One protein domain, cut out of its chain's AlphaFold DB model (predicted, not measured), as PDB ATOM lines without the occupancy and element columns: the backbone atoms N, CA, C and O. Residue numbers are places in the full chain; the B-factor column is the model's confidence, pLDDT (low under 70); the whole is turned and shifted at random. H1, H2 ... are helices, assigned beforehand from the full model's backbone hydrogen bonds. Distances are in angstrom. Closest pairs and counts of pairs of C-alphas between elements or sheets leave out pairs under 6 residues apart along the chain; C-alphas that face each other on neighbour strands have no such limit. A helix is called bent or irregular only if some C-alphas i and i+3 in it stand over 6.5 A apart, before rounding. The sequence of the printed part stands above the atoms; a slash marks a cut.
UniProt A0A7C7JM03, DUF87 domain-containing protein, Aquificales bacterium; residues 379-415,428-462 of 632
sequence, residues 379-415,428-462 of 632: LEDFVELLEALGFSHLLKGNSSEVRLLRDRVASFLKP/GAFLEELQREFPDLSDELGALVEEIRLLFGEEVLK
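What this domain is: This is residues 379 to 415 and 428 to 462 of the 632 residues of the protein "DUF87 domain-containing protein" of Aquificales bacterium (UniProt A0A7C7JM03). A helical hairpin, H3 and long H4 with short H5 at its end, sits beside a corner of H1 and H2, whose link is long. The class is all helix: five named helices, H1 to H5, in 72 printed residues. It is compact: radius of gyration of the C-alphas 11.6 A, spans 32, 27 and 21 A.

Where its parts are: Find C-alpha 379 at (27.916, -26.898, -25.583); H1 runs from there to 388. H2 is residues 400 to 412, H3 428 to 437. H4, 439 to 456, is 25.4 A long and irregular: C-alphas 440 and 443 are 7.7 A apart. H5, 458 to 461, ends at (15.361, -17.436, -32.481).

How they stand to each other: H1 and H2 only just touch: 3 pairs of C-alphas within 8 A. H3 and H4, a hairpin, touch at a shallow tilt of 14 degrees. In H1, H2 and H3 every O i to N i+4 pair is within hydrogen-bond range; in H4, 12 of 14.

The domain as a whole: C-alphas 415 and 428 are 19.3 A apart across the cut; residue 415's pLDDT is under 70.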
ATOM      1  N   LEU A 379      28.855 -25.861 -25.977       87.62
ATOM      2  CA  LEU A 379      27.916 -26.898 -25.583       87.62
ATOM      3  C   LEU A 379      27.417 -26.682 -24.149       87.62
ATOM      4  O   LEU A 379      26.236 -26.861 -23.887       87.62
ATOM      5  N   GLU A 380      28.302 -26.282 -23.238       87.00
ATOM      6  CA  GLU A 380      27.956 -26.024 -21.840       87.00
ATOM      7  C   GLU A 380      26.931 -24.893 -21.719       87.00
ATOM      8  O   GLU A 380      25.935 -25.069 -21.027       87.00
ATOM      9  N   ASP A 381      27.110 -23.787 -22.455       88.06
ATOM     10  CA  ASP A 381      26.127 -22.693 -22.490       88.06
ATOM     11  C   ASP A 381      24.751 -23.183 -22.939       88.06
ATOM     12  O   ASP A 381      23.718 -22.756 -22.427       88.06
ATOM     13  N   PHE A 382      24.738 -24.065 -23.937       90.38
ATOM     14  CA  PHE A 382      23.502 -24.602 -24.477       90.38
ATOM     15  C   PHE A 382      22.841 -25.571 -23.493       90.38
ATOM     16  O   PHE A 382      21.633 -25.508 -23.311       90.38
ATOM     17  N   VAL A 383      23.614 -26.413 -22.803       90.19
ATOM     18  CA  VAL A 383      23.100 -27.279 -21.731       90.19
ATOM     19  C   VAL A 383      22.507 -26.449 -20.589       90.19
ATOM     20  O   VAL A 383      21.411 -26.771 -20.143       90.19
ATOM     21  N   GLU A 384      23.174 -25.376 -20.156       87.75
ATOM     22  CA  GLU A 384      22.664 -24.457 -19.123       87.75
ATOM     23  C   GLU A 384      21.333 -23.812 -19.556       87.75
ATOM     24  O   GLU A 384      20.378 -23.772 -18.780       87.75
ATOM     25  N   LEU A 385      21.220 -23.391 -20.823       90.62
ATOM     26  CA  LEU A 385      19.959 -22.896 -21.385       90.62
ATOM     27  C   LEU A 385      18.854 -23.965 -21.330       90.62
ATOM     28  O   LEU A 385      17.736 -23.672 -20.913       90.62
ATOM     29  N   LEU A 386      19.154 -25.206 -21.723       92.62
ATOM     30  CA  LEU A 386      18.182 -26.299 -21.656       92.62
ATOM     31  C   LEU A 386      17.779 -26.627 -20.214       92.62
ATOM     32  O   LEU A 386      16.624 -26.952 -19.967       92.62
ATOM     33  N   GLU A 387      18.706 -26.563 -19.258       90.69
ATOM     34  CA  GLU A 387      18.416 -26.754 -17.834       90.69
ATOM     35  C   GLU A 387      17.442 -25.707 -17.306       90.69
ATOM     36  O   GLU A 387      16.443 -26.084 -16.693       90.69
ATOM     37  N   ALA A 388      17.681 -24.430 -17.610       89.12
ATOM     38  CA  ALA A 388      16.792 -23.337 -17.222       89.12
ATOM     39  C   ALA A 388      15.375 -23.489 -17.802       89.12
ATOM     40  O   ALA A 388      14.405 -23.056 -17.184       89.12
ATOM     41  N   LEU A 389      15.257 -24.135 -18.965       92.50
ATOM     42  CA  LEU A 389      13.993 -24.387 -19.658       92.50
ATOM     43  C   LEU A 389      13.340 -25.737 -19.303       92.50
ATOM     44  O   LEU A 389      12.252 -26.031 -19.784       92.50
ATOM     45  N   GLY A 390      13.986 -26.593 -18.504       93.00
ATOM     46  CA  GLY A 390      13.478 -27.938 -18.183       93.00
ATOM     47  C   GLY A 390      13.744 -29.016 -19.251       93.00
ATOM     48  O   GLY A 390      13.327 -30.164 -19.096       93.00
ATOM     49  N   PHE A 391      14.519 -28.707 -20.289       94.00
ATOM     50  CA  PHE A 391      14.854 -29.596 -21.411       94.00
ATOM     51  C   PHE A 391      16.230 -30.267 -21.289       94.00
ATOM     52  O   PHE A 391      16.774 -30.789 -22.261       94.00
ATOM     53  N   SER A 392      16.827 -30.285 -20.093       90.06
ATOM     54  CA  SER A 392      18.184 -30.827 -19.902       90.06
ATOM     55  C   SER A 392      18.348 -32.296 -20.322       90.06
ATOM     56  O   SER A 392      19.445 -32.706 -20.697       90.06
ATOM     57  N   HIS A 393      17.264 -33.079 -20.315       88.50
ATOM     58  CA  HIS A 393      17.233 -34.481 -20.742       88.50
ATOM     59  C   HIS A 393      17.628 -34.677 -22.216       88.50
ATOM     60  O   HIS A 393      18.213 -35.709 -22.536       88.50
ATOM     61  N   LEU A 394      17.420 -33.674 -23.082       89.19
ATOM     62  CA  LEU A 394      17.845 -33.711 -24.489       89.19
ATOM     63  C   LEU A 394      19.355 -33.933 -24.637       89.19
ATOM     64  O   LEU A 394      19.810 -34.545 -25.597       89.19
ATOM     65  N   LEU A 395      20.150 -33.441 -23.680       87.62
ATOM     66  CA  LEU A 395      21.611 -33.549 -23.711       87.62
ATOM     67  C   LEU A 395      22.202 -34.322 -22.527       87.62
ATOM     68  O   LEU A 395      23.388 -34.669 -22.562       87.62
ATOM     69  N   LYS A 396      21.408 -34.638 -21.498       82.69
ATOM     70  CA  LYS A 396      21.808 -35.447 -20.338       82.69
ATOM     71  C   LYS A 396      21.384 -36.901 -20.530       82.69
ATOM     72  O   LYS A 396      20.287 -37.305 -20.170       82.69
ATOM     73  N   GLY A 397      22.299 -37.706 -21.061       79.56
ATOM     74  CA  GLY A 397      22.086 -39.132 -21.283       79.56
ATOM     75  C   GLY A 397      23.305 -39.815 -21.895       79.56
ATOM     76  O   GLY A 397      24.281 -39.160 -22.272       79.56
ATOM     77  N   ASN A 398      23.242 -41.147 -21.969       81.44
ATOM     78  CA  ASN A 398      24.294 -42.001 -22.529       81.44
ATOM     79  C   ASN A 398      23.860 -42.767 -23.788       81.44
ATOM     80  O   ASN A 398      24.644 -43.585 -24.276       81.44
ATOM     81  N   SER A 399      22.652 -42.526 -24.309       87.44
ATOM     82  CA  SER A 399      22.205 -43.136 -25.564       87.44
ATOM     83  C   SER A 399      23.092 -42.689 -26.731       87.44
ATOM     84  O   SER A 399      23.715 -41.624 -26.695       87.44
ATOM     85  N   SER A 400      23.177 -43.525 -27.769       86.44
ATOM     86  CA  SER A 400      23.909 -43.199 -28.999       86.44
ATOM     87  C   SER A 400      23.395 -41.909 -29.637       86.44
ATOM     88  O   SER A 400      24.192 -41.099 -30.098       86.44
ATOM     89  N   GLU A 401      22.086 -41.689 -29.595       85.62
ATOM     90  CA  GLU A 401      21.433 -40.516 -30.170       85.62
ATOM     91  C   GLU A 401      21.765 -39.219 -29.421       85.62
ATOM     92  O   GLU A 401      22.199 -38.250 -30.037       85.62
ATOM     93  N   VAL A 402      21.704 -39.223 -28.083       87.94
ATOM     94  CA  VAL A 402      22.083 -38.055 -27.262       87.94
ATOM     95  C   VAL A 402      23.560 -37.693 -27.454       87.94
ATOM     96  O   VAL A 402      23.918 -36.515 -27.440       87.94
ATOM     97  N   ARG A 403      24.439 -38.685 -27.667       89.69
ATOM     98  CA  ARG A 403      25.855 -38.433 -27.995       89.69
ATOM     99  C   ARG A 403      26.004 -37.739 -29.350       89.69
ATOM    100  O   ARG A 403      26.715 -36.742 -29.427       89.69
ATOM    101  N   LEU A 404      25.301 -38.212 -30.378       91.88
ATOM    102  CA  LEU A 404      25.321 -37.602 -31.711       91.88
ATOM    103  C   LEU A 404      24.752 -36.176 -31.702       91.88
ATOM    104  O   LEU A 404      25.357 -35.275 -32.282       91.88
ATOM    105  N   LEU A 405      23.640 -35.947 -30.996       91.62
ATOM    106  CA  LEU A 405      23.055 -34.617 -30.824       91.62
ATOM    107  C   LEU A 405      24.038 -33.666 -30.131       91.62
ATOM    108  O   LEU A 405      24.260 -32.541 -30.586       91.62
ATOM    109  N   ARG A 406      24.690 -34.132 -29.059       91.81
ATOM    110  CA  ARG A 406      25.721 -33.375 -28.343       91.81
ATOM    111  C   ARG A 406      26.884 -32.990 -29.257       91.81
ATOM    112  O   ARG A 406      27.294 -31.829 -29.251       91.81
ATOM    113  N   ASP A 407      27.386 -33.929 -30.053       90.25
ATOM    114  CA  ASP A 407      28.479 -33.686 -30.999       90.25
ATOM    115  C   ASP A 407      28.067 -32.682 -32.086       90.25
ATOM    116  O   ASP A 407      28.840 -31.784 -32.440       90.25
ATOM    117  N   ARG A 408      26.824 -32.771 -32.577       91.62
ATOM    118  CA  ARG A 408      26.264 -31.837 -33.562       91.62
ATOM    119  C   ARG A 408      26.171 -30.414 -33.013       91.62
ATOM    120  O   ARG A 408      26.630 -29.480 -33.679       91.62
ATOM    121  N   VAL A 409      25.648 -30.252 -31.796       90.88
ATOM    122  CA  VAL A 409      25.576 -28.966 -31.083       90.88
ATOM    123  C   VAL A 409      26.974 -28.405 -30.824       90.88
ATOM    124  O   VAL A 409      27.241 -27.253 -31.160       90.88
ATOM    125  N   ALA A 410      27.896 -29.214 -30.300       88.69
ATOM    126  CA  ALA A 410      29.269 -28.785 -30.029       88.69
ATOM    127  C   ALA A 410      30.018 -28.367 -31.307       88.69
ATOM    128  O   ALA A 410      30.801 -27.418 -31.302       88.69
ATOM    129  N   SER A 411      29.770 -29.047 -32.429       87.12
ATOM    130  CA  SER A 411      30.366 -28.690 -33.718       87.12
ATOM    131  C   SER A 411      29.847 -27.350 -34.252       87.12
ATOM    132  O   SER A 411      30.618 -26.580 -34.832       87.12
ATOM    133  N   PHE A 412      28.562 -27.057 -34.027       87.19
ATOM    134  CA  PHE A 412      27.924 -25.797 -34.405       87.19
ATOM    135  C   PHE A 412      28.374 -24.621 -33.517       87.19
ATOM    136  O   PHE A 412      28.658 -23.522 -34.012       87.19
ATOM    137  N   LEU A 413      28.495 -24.866 -32.208       84.81
ATOM    138  CA  LEU A 413      28.885 -23.897 -31.186       84.81
ATOM    139  C   LEU A 413      30.400 -23.930 -30.944       84.81
ATOM    140  O   LEU A 413      30.891 -24.510 -29.978       84.81
ATOM    141  N   LYS A 414      31.164 -23.291 -31.838       72.38
ATOM    142  CA  LYS A 414      32.613 -23.103 -31.667       72.38
ATOM    143  C   LYS A 414      32.945 -21.653 -31.308       72.38
ATOM    144  O   LYS A 414      32.650 -20.759 -32.103       72.38
ATOM    145  N   PRO A 415      33.673 -21.383 -30.207       62.22
ATOM    146  CA  PRO A 415      34.026 -20.028 -29.769       62.22
ATOM    147  C   PRO A 415      35.221 -19.440 -30.558       62.22
ATOM    148  O   PRO A 415      36.163 -18.873 -29.987       62.22
ATOM    149  N   GLY A 428      16.631 -20.808 -34.275       93.88
ATOM    150  CA  GLY A 428      15.417 -21.490 -34.729       93.88
ATOM    151  C   GLY A 428      15.676 -22.410 -35.924       93.88
ATOM    152  O   GLY A 428      15.322 -23.579 -35.873       93.88
ATOM    153  N   ALA A 429      16.380 -21.921 -36.950       94.06
ATOM    154  CA  ALA A 429      16.717 -22.737 -38.119       94.06
ATOM    155  C   ALA A 429      17.621 -23.927 -37.759       94.06
ATOM    156  O   ALA A 429      17.470 -25.007 -38.317       94.06
ATOM    157  N   PHE A 430      18.547 -23.741 -36.815       94.69
ATOM    158  CA  PHE A 430      19.383 -24.827 -36.318       94.69
ATOM    159  C   PHE A 430      18.563 -25.873 -35.549       94.69
ATOM    160  O   PHE A 430      18.739 -27.062 -35.783       94.69
ATOM    161  N   LEU A 431      17.626 -25.458 -34.691       94.25
ATOM    162  CA  LEU A 431      16.721 -26.380 -33.994       94.25
ATOM    163  C   LEU A 431      15.809 -27.141 -34.973       94.25
ATOM    164  O   LEU A 431      15.586 -28.333 -34.788       94.25
ATOM    165  N   GLU A 432      15.346 -26.498 -36.047       94.50
ATOM    166  CA  GLU A 432      14.605 -27.163 -37.130       94.50
ATOM    167  C   GLU A 432      15.468 -28.177 -37.904       94.50
ATOM    168  O   GLU A 432      14.971 -29.229 -38.302       94.50
ATOM    169  N   GLU A 433      16.755 -27.890 -38.134       95.19
ATOM    170  CA  GLU A 433      17.695 -28.876 -38.690       95.19
ATOM    171  C   GLU A 433      17.848 -30.075 -37.750       95.19
ATOM    172  O   GLU A 433      17.768 -31.211 -38.209       95.19
ATOM    173  N   LEU A 434      17.980 -29.836 -36.440       94.25
ATOM    174  CA  LEU A 434      18.064 -30.909 -35.448       94.25
ATOM    175  C   LEU A 434      16.794 -31.773 -35.422       94.25
ATOM    176  O   LEU A 434      16.915 -32.988 -35.372       94.25
ATOM    177  N   GLN A 435      15.595 -31.193 -35.541       94.62
ATOM    178  CA  GLN A 435      14.345 -31.970 -35.634       94.62
ATOM    179  C   GLN A 435      14.333 -32.921 -36.843       94.62
ATOM    180  O   GLN A 435      13.824 -34.034 -36.759       94.62
ATOM    181  N   ARG A 436      14.917 -32.504 -37.976       94.75
ATOM    182  CA  ARG A 436      15.025 -33.350 -39.180       94.75
ATOM    183  C   ARG A 436      16.120 -34.409 -39.056       94.75
ATOM    184  O   ARG A 436      15.960 -35.503 -39.588       94.75
ATOM    185  N   GLU A 437      17.240 -34.067 -38.417       94.62
ATOM    186  CA  GLU A 437      18.385 -34.964 -38.208       94.62
ATOM    187  C   GLU A 437      18.111 -36.024 -37.122       94.62
ATOM    188  O   GLU A 437      18.660 -37.122 -37.208       94.62
ATOM    189  N   PHE A 438      17.246 -35.722 -36.144       93.81
ATOM    190  CA  PHE A 438      16.914 -36.571 -34.992       93.81
ATOM    191  C   PHE A 438      15.388 -36.755 -34.850       93.81
ATOM    192  O   PHE A 438      14.772 -36.115 -33.994       93.81
ATOM    193  N   PRO A 439      14.753 -37.609 -35.683       90.50
ATOM    194  CA  PRO A 439      13.298 -37.776 -35.698       90.50
ATOM    195  C   PRO A 439      12.706 -38.231 -34.360       90.50
ATOM    196  O   PRO A 439      11.613 -37.791 -34.011       90.50
ATOM    197  N   ASP A 440      13.435 -39.054 -33.600       90.06
ATOM    198  CA  ASP A 440      12.977 -39.584 -32.307       90.06
ATOM    199  C   ASP A 440      12.956 -38.509 -31.203       90.06
ATOM    200  O   ASP A 440      12.315 -38.709 -30.179       90.06
ATOM    201  N   LEU A 441      13.621 -37.364 -31.421       90.62
ATOM    202  CA  LEU A 441      13.650 -36.205 -30.515       90.62
ATOM    203  C   LEU A 441      12.888 -34.992 -31.077       90.62
ATOM    204  O   LEU A 441      12.998 -33.877 -30.555       90.62
ATOM    205  N   SER A 442      12.178 -35.166 -32.197       93.00
ATOM    206  CA  SER A 442      11.557 -34.056 -32.925       93.00
ATOM    207  C   SER A 442      10.484 -33.352 -32.094       93.00
ATOM    208  O   SER A 442      10.411 -32.121 -32.118       93.00
ATOM    209  N   ASP A 443       9.672 -34.106 -31.349       93.69
ATOM    210  CA  ASP A 443       8.595 -33.551 -30.525       93.69
ATOM    211  C   ASP A 443       9.160 -32.741 -29.348       93.69
ATOM    212  O   ASP A 443       8.712 -31.620 -29.102       93.69
ATOM    213  N   GLU A 444      10.199 -33.236 -28.664       93.75
ATOM    214  CA  GLU A 444      10.847 -32.500 -27.574       93.75
ATOM    215  C   GLU A 444      11.600 -31.258 -28.068       93.75
ATOM    216  O   GLU A 444      11.548 -30.205 -27.429       93.75
ATOM    217  N   LEU A 445      12.275 -31.340 -29.221       94.25
ATOM    218  CA  LEU A 445      12.919 -30.184 -29.854       94.25
ATOM    219  C   LEU A 445      11.889 -29.152 -30.339       94.25
ATOM    220  O   LEU A 445      12.163 -27.951 -30.299       94.25
ATOM    221  N   GLY A 446      10.713 -29.594 -30.789       95.94
ATOM    222  CA  GLY A 446       9.580 -28.727 -31.112       95.94
ATOM    223  C   GLY A 446       9.034 -28.017 -29.874       95.94
ATOM    224  O   GLY A 446       8.884 -26.794 -29.882       95.94
ATOM    225  N   ALA A 447       8.831 -28.757 -28.781       96.69
ATOM    226  CA  ALA A 447       8.405 -28.203 -27.498       96.69
ATOM    227  C   ALA A 447       9.412 -27.182 -26.942       96.69
ATOM    228  O   ALA A 447       9.007 -26.125 -26.462       96.69
ATOM    229  N   LEU A 448      10.720 -27.434 -27.082       96.12
ATOM    230  CA  LEU A 448      11.769 -26.477 -26.719       96.12
ATOM    231  C   LEU A 448      11.646 -25.161 -27.502       96.12
ATOM    232  O   LEU A 448      11.811 -24.082 -26.933       96.12
ATOM    233  N   VAL A 449      11.384 -25.231 -28.811       96.31
ATOM    234  CA  VAL A 449      11.215 -24.035 -29.653       96.31
ATOM    235  C   VAL A 449      10.015 -23.211 -29.193       96.31
ATOM    236  O   VAL A 449      10.136 -21.990 -29.078       96.31
ATOM    237  N   GLU A 450       8.882 -23.857 -28.912       96.62
ATOM    238  CA  GLU A 450       7.686 -23.175 -28.409       96.62
ATOM    239  C   GLU A 450       7.912 -22.561 -27.024       96.62
ATOM    240  O   GLU A 450       7.531 -21.412 -26.806       96.62
ATOM    241  N   GLU A 451       8.618 -23.253 -26.127       96.50
ATOM    242  CA  GLU A 451       8.964 -22.712 -24.808       96.50
ATOM    243  C   GLU A 451       9.854 -21.465 -24.929       96.50
ATOM    244  O   GLU A 451       9.595 -20.435 -24.303       96.50
ATOM    245  N   ILE A 452      10.869 -21.502 -25.804       95.12
ATOM    246  CA  ILE A 452      11.712 -20.329 -26.074       95.12
ATOM    247  C   ILE A 452      10.868 -19.173 -26.628       95.12
ATOM    248  O   ILE A 452      11.045 -18.029 -26.204       95.12
ATOM    249  N   ARG A 453       9.946 -19.448 -27.561       94.94
ATOM    250  CA  ARG A 453       9.045 -18.427 -28.124       94.94
ATOM    251  C   ARG A 453       8.159 -17.812 -27.048       94.94
ATOM    252  O   ARG A 453       7.991 -16.594 -27.049       94.94
ATOM    253  N   LEU A 454       7.623 -18.627 -26.146       94.69
ATOM    254  CA  LEU A 454       6.739 -18.186 -25.073       94.69
ATOM    255  C   LEU A 454       7.471 -17.294 -24.061       94.69
ATOM    256  O   LEU A 454       6.955 -16.239 -23.695       94.69
ATOM    257  N   LEU A 455       8.672 -17.695 -23.632       92.88
ATOM    258  CA  LEU A 455       9.419 -17.000 -22.580       92.88
ATOM    259  C   LEU A 455      10.209 -15.786 -23.081       92.88
ATOM    260  O   LEU A 455      10.322 -14.787 -22.372       92.88
ATOM    261  N   PHE A 456      10.765 -15.860 -24.292       92.25
ATOM    262  CA  PHE A 456      11.706 -14.859 -24.805       92.25
ATOM    263  C   PHE A 456      11.220 -14.132 -26.068       92.25
ATOM    264  O   PHE A 456      11.803 -13.115 -26.450       92.25
ATOM    265  N   GLY A 457      10.148 -14.611 -26.705       93.69
ATOM    266  CA  GLY A 457       9.611 -14.075 -27.956       93.69
ATOM    267  C   GLY A 457      10.238 -14.693 -29.210       93.69
ATOM    268  O   GLY A 457      11.318 -15.271 -29.189       93.69
ATOM    269  N   GLU A 458       9.575 -14.560 -30.358       94.38
ATOM    270  CA  GLU A 458      10.026 -15.201 -31.605       94.38
ATOM    271  C   GLU A 458      11.356 -14.630 -32.142       94.38
ATOM    272  O   GLU A 458      12.160 -15.340 -32.753       94.38
ATOM    273  N   GLU A 459      11.614 -13.344 -31.900       94.50
ATOM    274  CA  GLU A 459      12.797 -12.630 -32.393       94.50
ATOM    275  C   GLU A 459      14.107 -13.272 -31.913       94.50
ATOM    276  O   GLU A 459      15.077 -13.359 -32.678       94.50
ATOM    277  N   VAL A 460      14.126 -13.815 -30.686       95.12
ATOM    278  CA  VAL A 460      15.349 -14.391 -30.115       95.12
ATOM    279  C   VAL A 460      15.828 -15.639 -30.834       95.12
ATOM    280  O   VAL A 460      16.968 -16.029 -30.624       95.12
ATOM    281  N   LEU A 461      15.004 -16.263 -31.679       94.06
ATOM    282  CA  LEU A 461      15.361 -17.436 -32.481       94.06
ATOM    283  C   LEU A 461      15.889 -17.076 -33.878       94.06
ATOM    284  O   LEU A 461      16.374 -17.955 -34.598       94.06
ATOM    285  N   LYS A 462      15.767 -15.809 -34.292       95.31
ATOM    286  CA  LYS A 462      16.050 -15.354 -35.665       95.31
ATOM    287  C   LYS A 462      17.299 -14.474 -35.758       95.31
ATOM    288  O   LYS A 462      18.007 -14.513 -36.768       95.31
TER     289      LYS A 462